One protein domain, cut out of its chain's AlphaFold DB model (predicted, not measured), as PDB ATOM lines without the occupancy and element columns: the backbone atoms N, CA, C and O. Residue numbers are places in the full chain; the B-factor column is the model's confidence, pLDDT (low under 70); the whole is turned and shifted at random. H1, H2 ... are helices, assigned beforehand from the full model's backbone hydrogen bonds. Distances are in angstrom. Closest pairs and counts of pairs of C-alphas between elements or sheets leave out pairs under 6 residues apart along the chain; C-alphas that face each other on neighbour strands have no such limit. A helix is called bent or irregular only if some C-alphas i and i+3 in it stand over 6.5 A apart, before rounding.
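What this domain is: This is residues 77 to 137 of the 253 residues of the protein "Putative phage exodeoxyribonuclease" of Escherichia coli (UniProt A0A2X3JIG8). An open, loose arrangement with no shared core: two separate pairs of helices sit at opposite ends, H2 and H3 as a helical hairpin at one end and the longer H4 with the short H5 folded back at its far end at the other, and the stretch of residues 106 to 114 runs between them. The short helix H1 sticks out to one side, touching no other helix. The printed part has 61 residues with five named helices, in the order H1, H2, H3, H4, H5, and no named strand; its class is all helix. It is loose, with a radius of gyration of the C-alphas of 14.1 A, and its C-alphas span 38 by 27 by 18 A along the three main axes.

How they stand to each other: H1, residues 77 to 81, touches no helix. H2, residues 87 to 95, and H1 are apart, although the link between them is tight. H3, residues 97 to 105, touches H2, and the closest C-alphas are those of Ala 93 and Tyr 100, 5.0 A apart. H2 and H3 form a helical hairpin, running opposite ways at a steep tilt of 37 degrees, only just beyond shallow. H4, residues 115 to 128, is apart from H1, H2 and H3. H5, residues 130 to 136, touches H4, which meets it with residues 122 to 126 alone; the closest C-alphas are those of Ser 125 and Phe 133, 5.5 A apart. H4 and H5 run opposite ways at a steep tilt of 48 degrees. H5 is apart from H1, H2 and H3. In H1, H2, H3, H4 and H5 every pair of O i and N i+4 is within hydrogen-bond range.

Where its parts are: H1 begins at C-alpha 77, at (116.050, 192.999, 200.845), and measures 6.2 A from first to last C-alpha. H2 measures 12.9 A and H3 10.6 A. H3 is neither bent nor irregular, but only just: C-alphas 102 and 105 are 6.2 A apart. H4, the longest helix with 14 residues, measures 19.7 A, from C-alpha 115 at (124.803, 171.284, 195.216) to C-alpha 128. H5 measures 9.9 A and ends at C-alpha 136, at (116.072, 184.353, 188.097).

The domain as a whole: The two C-alphas farthest apart are those of Met 98 and Ala 134, at 38.5 A. Residues 77 to 84, of which 77 to 81 belong to H1, stand free, as do residues 112 to 121, of which 115 to 121 belong to H4, and residues 127 to 132, of which 130 to 132 belong to H5. The printed part has no cut. The links from H1 to H2, H2 to H3 and H4 to H5 are tight, and the link from H3 to H4, of 9 residues, is short; no link is long. The mean pLDDT of the printed part is 90.7, and no printed residue of this model is under 70.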
ATOM      1  N   GLU A  77     114.889 192.106 200.942       85.06
ATOM      2  CA  GLU A  77     116.050 192.999 200.845       85.06
ATOM      3  C   GLU A  77     116.282 193.777 202.148       85.06
ATOM      4  O   GLU A  77     117.388 193.789 202.690       85.06
ATOM      5  N   VAL A  78     115.211 194.342 202.711       88.94
ATOM      6  CA  VAL A  78     115.270 195.073 203.980       88.94
ATOM      7  C   VAL A  78     115.643 194.125 205.119       88.94
ATOM      8  O   VAL A  78     116.516 194.459 205.916       88.94
ATOM      9  N   TYR A  79     115.065 192.919 205.151       85.81
ATOM     10  CA  TYR A  79     115.383 191.880 206.136       85.81
ATOM     11  C   TYR A  79     116.873 191.515 206.147       85.81
ATOM     12  O   TYR A  79     117.478 191.447 207.215       85.81
ATOM     13  N   HIS A  80     117.483 191.321 204.976       83.06
ATOM     14  CA  HIS A  80     118.903 190.977 204.884       83.06
ATOM     15  C   HIS A  80     119.846 192.159 205.140       83.06
ATOM     16  O   HIS A  80     120.976 191.935 205.571       83.06
ATOM     17  N   SER A  81     119.399 193.396 204.906       85.19
ATOM     18  CA  SER A  81     120.168 194.613 205.214       85.19
ATOM     19  C   SER A  81     120.028 195.105 206.661       85.19
ATOM     20  O   SER A  81     120.754 196.011 207.074       85.19
ATOM     21  N   ALA A  82     119.076 194.553 207.419       88.25
ATOM     22  CA  ALA A  82     118.775 195.004 208.768       88.25
ATOM     23  C   ALA A  82     119.974 194.811 209.712       88.25
ATOM     24  O   ALA A  82     120.827 193.947 209.527       88.25
ATOM     25  N   ASN A  83     119.989 195.582 210.797       88.88
ATOM     26  CA  ASN A  83     121.011 195.540 211.852       88.88
ATOM     27  C   ASN A  83     121.065 194.216 212.658       88.88
ATOM     28  O   ASN A  83     121.858 194.097 213.593       88.88
ATOM     29  N   GLY A  84     120.196 193.251 212.352       87.25
ATOM     30  CA  GLY A  84     120.010 192.026 213.118       87.25
ATOM     31  C   GLY A  84     121.022 190.930 212.788       87.25
ATOM     32  O   GLY A  84     121.591 190.864 211.703       87.25
ATOM     33  N   ILE A  85     121.204 190.003 213.732       88.81
ATOM     34  CA  ILE A  85     121.998 188.787 213.527       88.81
ATOM     35  C   ILE A  85     121.059 187.674 213.051       88.81
ATOM     36  O   ILE A  85     120.124 187.296 213.758       88.81
ATOM     37  N   SER A  86     121.313 187.121 211.862       89.81
ATOM     38  CA  SER A  86     120.521 186.002 211.333       89.81
ATOM     39  C   SER A  86     120.773 184.691 212.095       89.81
ATOM     40  O   SER A  86     121.794 184.507 212.760       89.81
ATOM     41  N   SER A  87     119.867 183.715 211.960       90.81
ATOM     42  CA  SER A  87     120.067 182.376 212.541       90.81
ATOM     43  C   SER A  87     121.364 181.720 212.050       90.81
ATOM     44  O   SER A  87     122.100 181.131 212.841       90.81
ATOM     45  N   THR A  88     121.670 181.856 210.757       89.50
ATOM     46  CA  THR A  88     122.909 181.347 210.153       89.50
ATOM     47  C   THR A  88     124.136 182.009 210.774       89.50
ATOM     48  O   THR A  88     125.053 181.319 211.204       89.50
ATOM     49  N   MET A  89     124.111 183.333 210.928       92.38
ATOM     50  CA  MET A  89     125.174 184.082 211.601       92.38
ATOM     51  C   MET A  89     125.399 183.614 213.044       92.38
ATOM     52  O   MET A  89     126.541 183.462 213.474       92.38
ATOM     53  N   LEU A  90     124.322 183.342 213.786       94.56
ATOM     54  CA  LEU A  90     124.425 182.839 215.155       94.56
ATOM     55  C   LEU A  90     125.030 181.427 215.205       94.56
ATOM     56  O   LEU A  90     125.802 181.127 216.116       94.56
ATOM     57  N   LYS A  91     124.708 180.564 214.234       94.25
ATOM     58  CA  LYS A  91     125.325 179.233 214.109       94.25
ATOM     59  C   LYS A  91     126.823 179.347 213.830       94.25
ATOM     60  O   LYS A  91     127.605 178.684 214.503       94.25
ATOM     61  N   ASP A  92     127.223 180.246 212.940       94.19
ATOM     62  CA  ASP A  92     128.637 180.477 212.628       94.19
ATOM     63  C   ASP A  92     129.409 181.054 213.826       94.19
ATOM     64  O   ASP A  92     130.537 180.644 214.103       94.19
ATOM     65  N   ALA A  93     128.785 181.950 214.597       95.00
ATOM     66  CA  ALA A  93     129.361 182.480 215.833       95.00
ATOM     67  C   ALA A  93     129.551 181.404 216.912       95.00
ATOM     68  O   ALA A  93     130.522 181.468 217.669       95.00
ATOM     69  N   ARG A  94     128.662 180.400 216.965       96.44
ATOM     70  CA  ARG A  94     128.793 179.245 217.872       96.44
ATOM     71  C   ARG A  94     129.952 178.324 217.500       96.44
ATOM     72  O   ARG A  94     130.505 177.702 218.398       96.44
ATOM     73  N   ILE A  95     130.327 178.248 216.220       94.06
ATOM     74  CA  ILE A  95     131.542 177.535 215.794       94.06
ATOM     75  C   ILE A  95     132.767 178.272 216.343       94.06
ATOM     76  O   ILE A  95     133.595 177.686 217.036       94.06
ATOM     77  N   SER A  96     132.890 179.565 216.033       95.62
ATOM     78  CA  SER A  96     133.932 180.443 216.570       95.62
ATOM     79  C   SER A  96     133.643 181.900 216.224       95.62
ATOM     80  O   SER A  96     133.303 182.226 215.085       95.62
ATOM     81  N   LEU A  97     133.904 182.814 217.161       95.81
ATOM     82  CA  LEU A  97     133.834 184.254 216.890       95.81
ATOM     83  C   LEU A  97     134.846 184.702 215.823       95.81
ATOM     84  O   LEU A  97     134.571 185.639 215.077       95.81
ATOM     85  N   MET A  98     135.988 184.016 215.702       95.88
ATOM     86  CA  MET A  98     136.950 184.279 214.623       95.88
ATOM     87  C   MET A  98     136.411 183.831 213.265       95.88
ATOM     88  O   MET A  98     136.609 184.534 212.277       95.88
ATOM     89  N   TYR A  99     135.686 182.709 213.217       94.44
ATOM     90  CA  TYR A  99     135.022 182.244 211.997       94.44
ATOM     91  C   TYR A  99     133.909 183.210 211.573       94.44
ATOM     92  O   TYR A  99     133.870 183.635 210.420       94.44
ATOM     93  N   TYR A 100     133.074 183.645 212.524       94.50
ATOM     94  CA  TYR A 100     132.051 184.666 212.288       94.50
ATOM     95  C   TYR A 100     132.647 185.968 211.745       94.50
ATOM     96  O   TYR A 100     132.187 186.475 210.723       94.50
ATOM     97  N   HIS A 101     133.706 186.479 212.382       95.00
ATOM     98  CA  HIS A 101     134.388 187.682 211.916       95.00
ATOM     99  C   HIS A 101     134.984 187.483 210.517       95.00
ATOM    100  O   HIS A 101     134.809 188.340 209.657       95.00
ATOM    101  N   GLY A 102     135.648 186.353 210.258       95.56
ATOM    102  CA  GLY A 102     136.216 186.038 208.946       95.56
ATOM    103  C   GLY A 102     135.167 185.958 207.833       95.56
ATOM    104  O   GLY A 102     135.408 186.451 206.737       95.56
ATOM    105  N   ARG A 103     133.991 185.388 208.114       92.62
ATOM    106  CA  ARG A 103     132.935 185.163 207.116       92.62
ATOM    107  C   ARG A 103     132.004 186.364 206.913       92.62
ATOM    108  O   ARG A 103     131.742 186.727 205.774       92.62
ATOM    109  N   HIS A 104     131.515 186.983 207.990       90.94
ATOM    110  CA  HIS A 104     130.443 187.997 207.927       90.94
ATOM    111  C   HIS A 104     130.928 189.445 208.061       90.94
ATOM    112  O   HIS A 104     130.229 190.346 207.613       90.94
ATOM    113  N   ILE A 105     132.097 189.688 208.671       92.38
ATOM    114  CA  ILE A 105     132.626 191.051 208.891       92.38
ATOM    115  C   ILE A 105     133.767 191.356 207.917       92.38
ATOM    116  O   ILE A 105     133.722 192.337 207.184       92.38
ATOM    117  N   ALA A 106     134.804 190.518 207.916       93.94
ATOM    118  CA  ALA A 106     136.009 190.721 207.120       93.94
ATOM    119  C   ALA A 106     135.889 190.175 205.688       93.94
ATOM    120  O   ALA A 106     136.676 190.568 204.832       93.94
ATOM    121  N   GLY A 107     134.951 189.254 205.433       90.81
ATOM    122  CA  GLY A 107     134.761 188.619 204.124       90.81
ATOM    123  C   GLY A 107     135.975 187.820 203.631       90.81
ATOM    124  O   GLY A 107     136.132 187.614 202.431       90.81
ATOM    125  N   THR A 108     136.859 187.391 204.536       93.56
ATOM    126  CA  THR A 108     138.066 186.614 204.215       93.56
ATOM    127  C   THR A 108     137.770 185.134 203.987       93.56
ATOM    128  O   THR A 108     138.550 184.455 203.324       93.56
ATOM    129  N   ILE A 109     136.653 184.629 204.523       90.62
ATOM    130  CA  ILE A 109     136.169 183.261 204.316       90.62
ATOM    131  C   ILE A 109     134.966 183.321 203.374       90.62
ATOM    132  O   ILE A 109     133.915 183.846 203.742       90.62
ATOM    133  N   LEU A 110     135.118 182.771 202.168       87.44
ATOM    134  CA  LEU A 110     134.040 182.707 201.182       87.44
ATOM    135  C   LEU A 110     133.009 181.637 201.552       87.44
ATOM    136  O   LEU A 110     133.320 180.626 202.185       87.44
ATOM    137  N   GLY A 111     131.764 181.864 201.142       81.75
ATOM    138  CA  GLY A 111     130.724 180.853 201.238       81.75
ATOM    139  C   GLY A 111     130.923 179.762 200.190       81.75
ATOM    140  O   GLY A 111     131.073 180.062 199.011       81.75
ATOM    141  N   GLU A 112     130.894 178.504 200.619       81.88
ATOM    142  CA  GLU A 112     130.819 177.366 199.706       81.88
ATOM    143  C   GLU A 112     129.368 177.176 199.250       81.88
ATOM    144  O   GLU A 112     128.465 177.004 200.075       81.88
ATOM    145  N   GLU A 113     129.135 177.208 197.938       83.81
ATOM    146  CA  GLU A 113     127.858 176.802 197.355       83.81
ATOM    147  C   GLU A 113     127.906 175.302 197.053       83.81
ATOM    148  O   GLU A 113     128.481 174.865 196.060       83.81
ATOM    149  N   SER A 114     127.319 174.499 197.941       92.19
ATOM    150  CA  SER A 114     127.142 173.069 197.690       92.19
ATOM    151  C   SER A 114     125.936 172.820 196.782       92.19
ATOM    152  O   SER A 114     124.973 173.589 196.786       92.19
ATOM    153  N   ASP A 115     125.942 171.701 196.051       93.94
ATOM    154  CA  ASP A 115     124.803 171.284 195.216       93.94
ATOM    155  C   ASP A 115     123.501 171.193 196.037       93.94
ATOM    156  O   ASP A 115     122.435 171.608 195.589       93.94
ATOM    157  N   ALA A 116     123.589 170.750 197.296       93.62
ATOM    158  CA  ALA A 116     122.449 170.713 198.208       93.62
ATOM    159  C   ALA A 116     121.899 172.115 198.534       93.62
ATOM    160  O   ALA A 116     120.683 172.308 198.525       93.62
ATOM    161  N   LEU A 117     122.770 173.099 198.794       91.00
ATOM    162  CA  LEU A 117     122.351 174.483 199.049       91.00
ATOM    163  C   LEU A 117     121.777 175.141 197.792       91.00
ATOM    164  O   LEU A 117     120.769 175.842 197.884       91.00
ATOM    165  N   LEU A 118     122.375 174.877 196.627       91.75
ATOM    166  CA  LEU A 118     121.892 175.374 195.342       91.75
ATOM    167  C   LEU A 118     120.486 174.841 195.043       91.75
ATOM    168  O   LEU A 118     119.562 175.621 194.811       91.75
ATOM    169  N   ARG A 119     120.293 173.520 195.120       93.88
ATOM    170  CA  ARG A 119     118.976 172.894 194.925       93.88
ATOM    171  C   ARG A 119     117.965 173.355 195.968       93.88
ATOM    172  O   ARG A 119     116.814 173.599 195.623       93.88
ATOM    173  N   GLY A 120     118.391 173.511 197.222       93.69
ATOM    174  CA  GLY A 120     117.554 174.054 198.289       93.69
ATOM    175  C   GLY A 120     117.047 175.460 197.967       93.69
ATOM    176  O   GLY A 120     115.849 175.709 198.085       93.69
ATOM    177  N   ARG A 121     117.927 176.353 197.489       90.75
ATOM    178  CA  ARG A 121     117.566 177.713 197.051       90.75
ATOM    179  C   ARG A 121     116.589 177.684 195.874       90.75
ATOM    180  O   ARG A 121     115.555 178.338 195.943       90.75
ATOM    181  N   ILE A 122     116.871 176.873 194.851       92.69
ATOM    182  CA  ILE A 122     116.006 176.690 193.673       92.69
ATOM    183  C   ILE A 122     114.596 176.263 194.093       92.69
ATOM    184  O   ILE A 122     113.617 176.880 193.682       92.69
ATOM    185  N   ILE A 123     114.483 175.225 194.927       93.00
ATOM    186  CA  ILE A 123     113.185 174.705 195.385       93.00
ATOM    187  C   ILE A 123     112.470 175.738 196.259       93.00
ATOM    188  O   ILE A 123     111.265 175.928 196.111       93.00
ATOM    189  N   HIS A 124     113.195 176.427 197.143       92.62
ATOM    190  CA  HIS A 124     112.633 177.488 197.976       92.62
ATOM    191  C   HIS A 124     112.023 178.604 197.121       92.62
ATOM    192  O   HIS A 124     110.859 178.949 197.322       92.62
ATOM    193  N   SER A 125     112.768 179.122 196.139       91.69
ATOM    194  CA  SER A 125     112.269 180.143 195.212       91.69
ATOM    195  C   SER A 125     111.103 179.617 194.374       91.69
ATOM    196  O   SER A 125     110.092 180.293 194.252       91.69
ATOM    197  N   TYR A 126     111.180 178.382 193.871       91.44
ATOM    198  CA  TYR A 126     110.097 177.779 193.090       91.44
ATOM    199  C   TYR A 126     108.779 177.655 193.873       91.44
ATOM    200  O   TYR A 126     107.708 177.841 193.304       91.44
ATOM    201  N   VAL A 127     108.841 177.333 195.171       92.94
ATOM    202  CA  VAL A 127     107.647 177.094 196.001       92.94
ATOM    203  C   VAL A 127     107.100 178.379 196.623       92.94
ATOM    204  O   VAL A 127     105.885 178.546 196.692       92.94
ATOM    205  N   LEU A 128     107.975 179.259 197.116       89.06
ATOM    206  CA  LEU A 128     107.578 180.419 197.925       89.06
ATOM    207  C   LEU A 128     107.659 181.749 197.169       89.06
ATOM    208  O   LEU A 128     107.014 182.709 197.577       89.06
ATOM    209  N   GLU A 129     108.431 181.818 196.084       87.06
ATOM    210  CA  GLU A 129     108.717 183.054 195.351       87.06
ATOM    211  C   GLU A 129     108.615 182.827 193.832       87.06
ATOM    212  O   GLU A 129     109.558 183.090 193.084       87.06
ATOM    213  N   THR A 130     107.469 182.320 193.364       86.06
ATOM    214  CA  THR A 130     107.258 181.914 191.958       86.06
ATOM    215  C   THR A 130     107.573 183.014 190.949       86.06
ATOM    216  O   THR A 130     108.105 182.727 189.879       86.06
ATOM    217  N   ASP A 131     107.274 184.265 191.302       87.50
ATOM    218  CA  ASP A 131     107.516 185.421 190.437       87.50
ATOM    219  C   ASP A 131     109.020 185.655 190.258       87.50
ATOM    220  O   ASP A 131     109.504 185.750 189.134       87.50
ATOM    221  N   LYS A 132     109.791 185.619 191.357       85.56
ATOM    222  CA  LYS A 132     111.257 185.710 191.298       85.56
ATOM    223  C   LYS A 132     111.868 184.510 190.594       85.56
ATOM    224  O   LYS A 132     112.856 184.651 189.885       85.56
ATOM    225  N   PHE A 133     111.284 183.323 190.773       90.94
ATOM    226  CA  PHE A 133     111.786 182.119 190.128       90.94
ATOM    227  C   PHE A 133     111.756 182.237 188.598       90.94
ATOM    228  O   PHE A 133     112.713 181.833 187.940       90.94
ATOM    229  N   ALA A 134     110.683 182.805 188.040       87.25
ATOM    230  CA  ALA A 134     110.545 183.004 186.599       87.25
ATOM    231  C   ALA A 134     111.584 183.987 186.024       87.25
ATOM    232  O   ALA A 134     112.012 183.810 184.883       87.25
ATOM    233  N   ASP A 135     111.998 184.978 186.815       88.25
ATOM    234  CA  ASP A 135     112.991 185.982 186.419       88.25
ATOM    235  C   ASP A 135     114.440 185.494 186.616       88.25
ATOM    236  O   ASP A 135     115.309 185.763 185.785       88.25
ATOM    237  N   GLU A 136     114.717 184.773 187.708       88.44
ATOM    238  CA  GLU A 136     116.072 184.353 188.097       88.44
ATOM    239  C   GLU A 136     116.511 183.022 187.471       88.44
ATOM    240  O   GLU A 136     117.711 182.805 187.271       88.44
ATOM    241  N   TYR A 137     115.575 182.119 187.156       89.81
ATOM    242  CA  TYR A 137     115.898 180.762 186.713       89.81
ATOM    243  C   TYR A 137     115.364 180.462 185.314       89.81
ATOM    244  O   TYR A 137     114.171 180.537 185.025       89.81
TER     245      TYR A 137